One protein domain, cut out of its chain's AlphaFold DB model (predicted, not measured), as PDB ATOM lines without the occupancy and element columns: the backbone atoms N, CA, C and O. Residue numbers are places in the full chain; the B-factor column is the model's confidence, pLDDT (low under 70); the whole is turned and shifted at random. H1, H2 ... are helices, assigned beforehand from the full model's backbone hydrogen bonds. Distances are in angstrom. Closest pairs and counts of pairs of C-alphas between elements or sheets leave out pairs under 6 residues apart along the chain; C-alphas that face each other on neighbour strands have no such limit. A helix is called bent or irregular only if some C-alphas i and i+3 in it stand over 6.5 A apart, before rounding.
ATOM      1  N   SER A 177     -20.575 -29.343 -18.977       79.94
ATOM      2  CA  SER A 177     -19.433 -29.397 -18.057       79.94
ATOM      3  C   SER A 177     -19.424 -28.205 -17.104       79.94
ATOM      4  O   SER A 177     -19.212 -28.396 -15.910       79.94
ATOM      5  N   PHE A 178     -19.758 -27.003 -17.582       83.44
ATOM      6  CA  PHE A 178     -19.865 -25.815 -16.737       83.44
ATOM      7  C   PHE A 178     -20.988 -25.961 -15.698       83.44
ATOM      8  O   PHE A 178     -20.744 -25.777 -14.505       83.44
ATOM      9  N   LYS A 179     -22.181 -26.420 -16.111       83.69
ATOM     10  CA  LYS A 179     -23.301 -26.721 -15.196       83.69
ATOM     11  C   LYS A 179     -22.921 -27.775 -14.149       83.69
ATOM     12  O   LYS A 179     -23.221 -27.592 -12.972       83.69
ATOM     13  N   HIS A 180     -22.198 -28.828 -14.544       85.06
ATOM     14  CA  HIS A 180     -21.679 -29.834 -13.607       85.06
ATOM     15  C   HIS A 180     -20.690 -29.237 -12.606       85.06
ATOM     16  O   HIS A 180     -20.816 -29.485 -11.409       85.06
ATOM     17  N   THR A 181     -19.738 -28.418 -13.061       83.62
ATOM     18  CA  THR A 181     -18.773 -27.766 -12.162       83.62
ATOM     19  C   THR A 181     -19.444 -26.781 -11.209       83.62
ATOM     20  O   THR A 181     -19.084 -26.732 -10.037       83.62
ATOM     21  N   GLN A 182     -20.474 -26.061 -11.663       85.31
ATOM     22  CA  GLN A 182     -21.254 -25.154 -10.826       85.31
ATOM     23  C   GLN A 182     -22.068 -25.914  -9.771       85.31
ATOM     24  O   GLN A 182     -22.077 -25.520  -8.606       85.31
ATOM     25  N   ALA A 183     -22.716 -27.019 -10.149       82.38
ATOM     26  CA  ALA A 183     -23.450 -27.873  -9.218       82.38
ATOM     27  C   ALA A 183     -22.510 -28.516  -8.185       82.38
ATOM     28  O   ALA A 183     -22.785 -28.462  -6.988       82.38
ATOM     29  N   ALA A 184     -21.364 -29.041  -8.626       83.62
ATOM     30  CA  ALA A 184     -20.338 -29.592  -7.747       83.62
ATOM     31  C   ALA A 184     -19.768 -28.530  -6.791       83.62
ATOM     32  O   ALA A 184     -19.643 -28.793  -5.598       83.62
ATOM     33  N   ALA A 185     -19.500 -27.311  -7.269       83.56
ATOM     34  CA  ALA A 185     -19.059 -26.195  -6.433       83.56
ATOM     35  C   ALA A 185     -20.136 -25.767  -5.423       83.56
ATOM     36  O   ALA A 185     -19.827 -25.487  -4.265       83.56
ATOM     37  N   ALA A 186     -21.409 -25.766  -5.824       78.06
ATOM     38  CA  ALA A 186     -22.522 -25.477  -4.929       78.06
ATOM     39  C   ALA A 186     -22.679 -26.549  -3.835       78.06
ATOM     40  O   ALA A 186     -22.943 -26.195  -2.686       78.06
ATOM     41  N   LEU A 187     -22.481 -27.828  -4.170       75.06
ATOM     42  CA  LEU A 187     -22.479 -28.941  -3.212       75.06
ATOM     43  C   LEU A 187     -21.257 -28.904  -2.282       75.06
ATOM     44  O   LEU A 187     -21.393 -29.153  -1.089       75.06
ATOM     45  N   ALA A 188     -20.082 -28.543  -2.805       75.94
ATOM     46  CA  ALA A 188     -18.849 -28.408  -2.030       75.94
ATOM     47  C   ALA A 188     -18.816 -27.141  -1.153       75.94
ATOM     48  O   ALA A 188     -18.005 -27.041  -0.229       75.94
ATOM     49  N   SER A 189     -19.679 -26.155  -1.421       76.00
ATOM     50  CA  SER A 189     -19.707 -24.904  -0.664       76.00
ATOM     51  C   SER A 189     -20.186 -25.124   0.778       76.00
ATOM     52  O   SER A 189     -21.327 -25.506   1.043       76.00
ATOM     53  N   GLN A 190     -19.329 -24.797   1.751       64.12
ATOM     54  CA  GLN A 190     -19.679 -24.861   3.177       64.12
ATOM     55  C   GLN A 190     -20.825 -23.914   3.571       64.12
ATOM     56  O   GLN A 190     -21.430 -24.094   4.625       64.12
ATOM     57  N   VAL A 191     -21.133 -22.907   2.749       66.44
ATOM     58  CA  VAL A 191     -22.205 -21.935   3.011       66.44
ATOM     59  C   VAL A 191     -23.581 -22.605   2.962       66.44
ATOM     60  O   VAL A 191     -24.366 -22.393   3.882       66.44
ATOM     61  N   LYS A 192     -23.850 -23.476   1.973       60.94
ATOM     62  CA  LYS A 192     -25.101 -24.259   1.920       60.94
ATOM     63  C   LYS A 192     -25.193 -25.292   3.048       60.94
ATOM     64  O   LYS A 192     -26.259 -25.520   3.609       60.94
ATOM     65  N   TYR A 193     -24.064 -25.897   3.416       58.03
ATOM     66  CA  TYR A 193     -24.015 -26.837   4.538       58.03
ATOM     67  C   TYR A 193     -24.366 -26.150   5.868       58.03
ATOM     68  O   TYR A 193     -25.231 -26.617   6.606       58.03
ATOM     69  N   LYS A 194     -23.767 -24.984   6.141       65.56
ATOM     70  CA  LYS A 194     -24.043 -24.202   7.354       65.56
ATOM     71  C   LYS A 194     -25.433 -23.554   7.347       65.56
ATOM     72  O   LYS A 194     -26.027 -23.424   8.412       65.56
ATOM     73  N   SER A 195     -25.980 -23.181   6.183       62.75
ATOM     74  CA  SER A 195     -27.363 -22.684   6.095       62.75
ATOM     75  C   SER A 195     -28.379 -23.769   6.447       62.75
ATOM     76  O   SER A 195     -29.329 -23.499   7.178       62.75
ATOM     77  N   ASN A 196     -28.142 -25.004   5.996       54.62
ATOM     78  CA  ASN A 196     -29.009 -26.145   6.288       54.62
ATOM     79  C   ASN A 196     -28.855 -26.637   7.733       54.62
ATOM     80  O   ASN A 196     -29.809 -27.148   8.297       54.62
ATOM     81  N   GLN A 197     -27.699 -26.432   8.370       57.88
ATOM     82  CA  GLN A 197     -27.501 -26.764   9.786       57.88
ATOM     83  C   GLN A 197     -28.362 -25.907  10.733       57.88
ATOM     84  O   GLN A 197     -28.714 -26.356  11.824       57.88
ATOM     85  N   ASN A 198     -28.726 -24.691  10.314       57.78
ATOM     86  CA  ASN A 198     -29.618 -23.812  11.073       57.78
ATOM     87  C   ASN A 198     -31.108 -24.085  10.804       57.78
ATOM     88  O   ASN A 198     -31.955 -23.660  11.591       57.78
ATOM     89  N   GLN A 199     -31.441 -24.798   9.725       60.81
ATOM     90  CA  GLN A 199     -32.788 -25.310   9.497       60.81
ATOM     91  C   GLN A 199     -32.918 -26.622  10.269       60.81
ATOM     92  O   GLN A 199     -32.274 -27.618   9.948       60.81
ATOM     93  N   LYS A 200     -33.730 -26.631  11.329       52.66
ATOM     94  CA  LYS A 200     -34.100 -27.900  11.961       52.66
ATOM     95  C   LYS A 200     -34.788 -28.748  10.887       52.66
ATOM     96  O   LYS A 200     -35.697 -28.216  10.253       52.66
ATOM     97  N   PRO A 201     -34.387 -30.012  10.667       54.81
ATOM     98  CA  PRO A 201     -35.146 -30.879   9.784       54.81
ATOM     99  C   PRO A 201     -36.564 -30.962  10.349       54.81
ATOM    100  O   PRO A 201     -36.752 -31.399  11.487       54.81
ATOM    101  N   GLU A 202     -37.547 -30.472   9.596       51.06
ATOM    102  CA  GLU A 202     -38.940 -30.773   9.896       51.06
ATOM    103  C   GLU A 202     -39.093 -32.286   9.769       51.06
ATOM    104  O   GLU A 202     -38.714 -32.885   8.760       51.06
ATOM    105  N   GLY A 203     -39.525 -32.920  10.860       53.50
ATOM    106  CA  GLY A 203     -39.706 -34.361  10.896       53.50
ATOM    107  C   GLY A 203     -40.703 -34.756   9.820       53.50
ATOM    108  O   GLY A 203     -41.812 -34.234   9.793       53.50
ATOM    109  N   SER A 204     -40.301 -35.662   8.931       51.41
ATOM    110  CA  SER A 204     -41.199 -36.277   7.961       51.41
ATOM    111  C   SER A 204     -42.407 -36.861   8.698       51.41
ATOM    112  O   SER A 204     -42.250 -37.793   9.491       51.41
ATOM    113  N   SER A 205     -43.593 -36.319   8.434       55.94
ATOM    114  CA  SER A 205     -44.865 -36.771   9.011       55.94
ATOM    115  C   SER A 205     -45.285 -38.172   8.539       55.94
ATOM    116  O   SER A 205     -46.200 -38.762   9.106       55.94
ATOM    117  N   ASP A 206     -44.584 -38.740   7.555       56.03
ATOM    118  CA  ASP A 206     -44.994 -39.952   6.839       56.03
ATOM    119  C   ASP A 206     -44.250 -41.214   7.309       56.03
ATOM    120  O   ASP A 206     -43.759 -42.006   6.503       56.03
ATOM    121  N   LEU A 207     -44.145 -41.424   8.626       66.19
ATOM    122  CA  LEU A 207     -43.680 -42.699   9.187       66.19
ATOM    123  C   LEU A 207     -44.793 -43.329  10.045       66.19
ATOM    124  O   LEU A 207     -45.233 -42.698  11.009       66.19
ATOM    125  N   PRO A 208     -45.213 -44.588   9.792       58.47
ATOM    126  CA  PRO A 208     -46.346 -45.232  10.476       58.47
ATOM    127  C   PRO A 208     -46.142 -45.480  11.986       58.47
ATOM    128  O   PRO A 208     -47.018 -46.028  12.643       58.47
ATOM    129  N   ASN A 209     -45.017 -45.039  12.552       62.25
ATOM    130  CA  ASN A 209     -44.669 -45.151  13.966       62.25
ATOM    131  C   ASN A 209     -44.480 -43.788  14.655       62.25
ATOM    132  O   ASN A 209     -43.789 -43.724  15.668       62.25
ATOM    133  N   LEU A 210     -45.077 -42.700  14.151       69.44
ATOM    134  CA  LEU A 210     -44.913 -41.363  14.742       69.44
ATOM    135  C   LEU A 210     -45.297 -41.320  16.230       69.44
ATOM    136  O   LEU A 210     -44.552 -40.752  17.018       69.44
ATOM    137  N   LEU A 211     -46.378 -41.994  16.636       76.75
ATOM    138  CA  LEU A 211     -46.799 -42.043  18.042       76.75
ATOM    139  C   LEU A 211     -45.804 -42.822  18.916       76.75
ATOM    140  O   LEU A 211     -45.429 -42.379  19.997       76.75
ATOM    141  N   GLN A 212     -45.336 -43.982  18.447       79.50
ATOM    142  CA  GLN A 212     -44.358 -44.780  19.189       79.50
ATOM    143  C   GLN A 212     -43.007 -44.059  19.266       79.50
ATOM    144  O   GLN A 212     -42.362 -44.062  20.311       79.50
ATOM    145  N   LEU A 213     -42.608 -43.390  18.185       79.88
ATOM    146  CA  LEU A 213     -41.422 -42.552  18.138       79.88
ATOM    147  C   LEU A 213     -41.571 -41.335  19.055       79.88
ATOM    148  O   LEU A 213     -40.636 -41.025  19.778       79.88
ATOM    149  N   GLU A 214     -42.735 -40.690  19.103       79.19
ATOM    150  CA  GLU A 214     -43.022 -39.585  20.020       79.19
ATOM    151  C   GLU A 214     -42.937 -40.043  21.479       79.19
ATOM    152  O   GLU A 214     -42.296 -39.378  22.294       79.19
ATOM    153  N   HIS A 215     -43.481 -41.218  21.806       84.50
ATOM    154  CA  HIS A 215     -43.330 -41.814  23.132       84.50
ATOM    155  C   HIS A 215     -41.868 -42.123  23.470       84.50
ATOM    156  O   HIS A 215     -41.434 -41.834  24.584       84.50
ATOM    157  N   VAL A 216     -41.088 -42.656  22.525       85.94
ATOM    158  CA  VAL A 216     -39.651 -42.924  22.704       85.94
ATOM    159  C   VAL A 216     -38.863 -41.624  22.872       85.94
ATOM    160  O   VAL A 216     -38.015 -41.530  23.760       85.94
ATOM    161  N   LEU A 217     -39.170 -40.594  22.084       86.94
ATOM    162  CA  LEU A 217     -38.556 -39.274  22.189       86.94
ATOM    163  C   LEU A 217     -38.908 -38.620  23.524       86.94
ATOM    164  O   LEU A 217     -38.022 -38.102  24.194       86.94
ATOM    165  N   HIS A 218     -40.166 -38.687  23.957       87.06
ATOM    166  CA  HIS A 218     -40.599 -38.172  25.250       87.06
ATOM    167  C   HIS A 218     -39.939 -38.930  26.412       87.06
ATOM    168  O   HIS A 218     -39.444 -38.305  27.347       87.06
ATOM    169  N   ALA A 219     -39.853 -40.260  26.339       89.12
ATOM    170  CA  ALA A 219     -39.150 -41.072  27.330       89.12
ATOM    171  C   ALA A 219     -37.651 -40.728  27.387       89.12
ATOM    172  O   ALA A 219     -37.118 -40.484  28.467       89.12
ATOM    173  N   SER A 220     -36.987 -40.605  26.234       88.69
ATOM    174  CA  SER A 220     -35.586 -40.171  26.143       88.69
ATOM    175  C   SER A 220     -35.386 -38.758  26.700       88.69
ATOM    176  O   SER A 220     -34.385 -38.481  27.362       88.69
ATOM    177  N   LYS A 221     -36.347 -37.866  26.459       88.44
ATOM    178  CA  LYS A 221     -36.357 -36.487  26.944       88.44
ATOM    179  C   LYS A 221     -36.472 -36.423  28.468       88.44
ATOM    180  O   LYS A 221     -35.763 -35.649  29.106       88.44
ATOM    181  N   LEU A 222     -37.311 -37.279  29.054       84.19
ATOM    182  CA  LEU A 222     -37.433 -37.452  30.504       84.19
ATOM    183  C   LEU A 222     -36.177 -38.068  31.137       84.19
ATOM    184  O   LEU A 222     -35.826 -37.701  32.254       84.19
ATOM    185  N   GLN A 223     -35.488 -38.967  30.429       84.50
ATOM    186  CA  GLN A 223     -34.233 -39.579  30.884       84.50
ATOM    187  C   GLN A 223     -33.022 -38.633  30.796       84.50
ATOM    188  O   GLN A 223     -31.984 -38.895  31.403       84.50
ATOM    189  N   SER A 224     -33.119 -37.535  30.044       94.19
ATOM    190  CA  SER A 224     -31.999 -36.619  29.834       94.19
ATOM    191  C   SER A 224     -31.711 -35.752  31.065       94.19
ATOM    192  O   SER A 224     -32.490 -34.875  31.445       94.19
ATOM    193  N   ASN A 225     -30.509 -35.914  31.626       90.25
ATOM    194  CA  ASN A 225     -30.012 -35.097  32.739       90.25
ATOM    195  C   ASN A 225     -29.926 -33.598  32.408       90.25
ATOM    196  O   ASN A 225     -30.064 -32.758  33.299       90.25
ATOM    197  N   VAL A 226     -29.687 -33.240  31.143       91.25
ATOM    198  CA  VAL A 226     -29.594 -31.835  30.708       91.25
ATOM    199  C   VAL A 226     -30.959 -31.166  30.790       91.25
ATOM    200  O   VAL A 226     -31.098 -30.067  31.324       91.25
ATOM    201  N   GLU A 227     -31.983 -31.852  30.296       88.62
ATOM    202  CA  GLU A 227     -33.350 -31.352  30.344       88.62
ATOM    203  C   GLU A 227     -33.901 -31.289  31.760       88.62
ATOM    204  O   GLU A 227     -34.579 -30.322  32.110       88.62
ATOM    205  N   TYR A 228     -33.561 -32.278  32.587       87.25
ATOM    206  CA  TYR A 228     -33.869 -32.271  34.010       87.25
ATOM    207  C   TYR A 228     -33.310 -31.019  34.698       87.25
ATOM    208  O   TYR A 228     -34.060 -30.290  35.344       87.25
ATOM    209  N   LYS A 229     -32.020 -30.715  34.499       92.81
ATOM    210  CA  LYS A 229     -31.386 -29.517  35.071       92.81
ATOM    211  C   LYS A 229     -32.034 -28.228  34.570       92.81
ATOM    212  O   LYS A 229     -32.333 -27.355  35.376       92.81
ATOM    213  N   LYS A 230     -32.337 -28.137  33.272       91.88
ATOM    214  CA  LYS A 230     -33.021 -26.977  32.685       91.88
ATOM    215  C   LYS A 230     -34.408 -26.753  33.293       91.88
ATOM    216  O   LYS A 230     -34.743 -25.628  33.654       91.88
ATOM    217  N   LYS A 231     -35.220 -27.809  33.416       87.12
ATOM    218  CA  LYS A 231     -36.537 -27.725  34.066       87.12
ATOM    219  C   LYS A 231     -36.394 -27.350  35.537       87.12
ATOM    220  O   LYS A 231     -37.123 -26.482  35.991       87.12
ATOM    221  N   TYR A 232     -35.428 -27.938  36.244       86.56
ATOM    222  CA  TYR A 232     -35.127 -27.609  37.636       86.56
ATOM    223  C   TYR A 232     -34.768 -26.131  37.811       86.56
ATOM    224  O   TYR A 232     -35.319 -25.480  38.691       86.56
ATOM    225  N   GLU A 233     -33.913 -25.571  36.957       87.44
ATOM    226  CA  GLU A 233     -33.576 -24.141  36.965       87.44
ATOM    227  C   GLU A 233     -34.804 -23.261  36.712       87.44
ATOM    228  O   GLU A 233     -35.007 -22.276  37.421       87.44
ATOM    229  N   GLN A 234     -35.661 -23.648  35.759       85.62
ATOM    230  CA  GLN A 234     -36.920 -22.952  35.482       85.62
ATOM    231  C   GLN A 234     -37.846 -22.981  36.700       85.62
ATOM    232  O   GLN A 234     -38.347 -21.940  37.118       85.62
ATOM    233  N   THR A 235     -38.054 -24.147  37.309       82.75
ATOM    234  CA  THR A 235     -38.985 -24.312  38.430       82.75
ATOM    235  C   THR A 235     -38.427 -23.821  39.758       82.75
ATOM    236  O   THR A 235     -39.205 -23.437  40.621       82.75
ATOM    237  N   LYS A 236     -37.101 -23.766  39.938       82.12
ATOM    238  CA  LYS A 236     -36.462 -23.279  41.173       82.12
ATOM    239  C   LYS A 236     -36.857 -21.836  41.492       82.12
ATOM    240  O   LYS A 236     -36.918 -21.472  42.661       82.12
ATOM    241  N   ALA A 237     -37.136 -21.034  40.465       71.44
ATOM    242  CA  ALA A 237     -37.622 -19.664  40.612       71.44
ATOM    243  C   ALA A 237     -39.153 -19.563  40.761       71.44
ATOM    244  O   ALA A 237     -39.663 -18.517  41.162       71.44
ATOM    245  N   HIS A 238     -39.898 -20.626  40.441       69.25
ATOM    246  CA  HIS A 238     -41.353 -20.649  40.558       69.25
ATOM    247  C   HIS A 238     -41.746 -20.972  41.998       69.25
ATOM    248  O   HIS A 238     -42.134 -22.088  42.336       69.25
TER     249      HIS A 238
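What this domain is: This is residues 177 to 238 of the 498 residues of an uncharacterized protein of Sphaeramia orbicularis (orbiculate cardinalfish) (UniProt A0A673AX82). Four helices are strung along an open zigzag with no packed core: H1 and H2 make a bent arm, and the long link and H3 make an open V, from whose end H4 turns off. The printed part has 62 residues with four named helices, H1 to H4 in order, and no named strand; the class is all helix. It is extended, with a radius of gyration of the C-alphas of 19.9 A, and flat, spanning 61 by 34 by 16 A.

Where its parts are: Find C-alpha 177 at (-19.433, -29.397, -18.057); from there H1, residues 177 to 188, runs 16.1 A. Next come H2, residues 190 to 198, and H3, residues 210 to 223, 19.4 A long. H4, residues 225 to 236, ends at C-alpha 236, (-36.462, -23.279, 41.173).

How they stand to each other: H1 and H2 are close but not clearly touching, with closest C-alphas Ala 186 and Lys 192 at 7.4 A, and a steep tilt of 46 degrees, the same way. H3 and H4 are close but not clearly touching, with closest C-alphas Lys 221 and Glu 227 at 6.9 A; at 71 degrees they are only just about perpendicular. H2 and H3 are apart. Every O i to N i+4 pair is within hydrogen-bond range in H1, H3 and H4; in H2, 4 of 5.

The domain as a whole: The C-alphas farthest apart, of Ser 177 and His 238, are 63.2 A apart. The printed part has no cut; the H2 to H3 link is long. Residues 190 to 210 and 238 have pLDDT under 70.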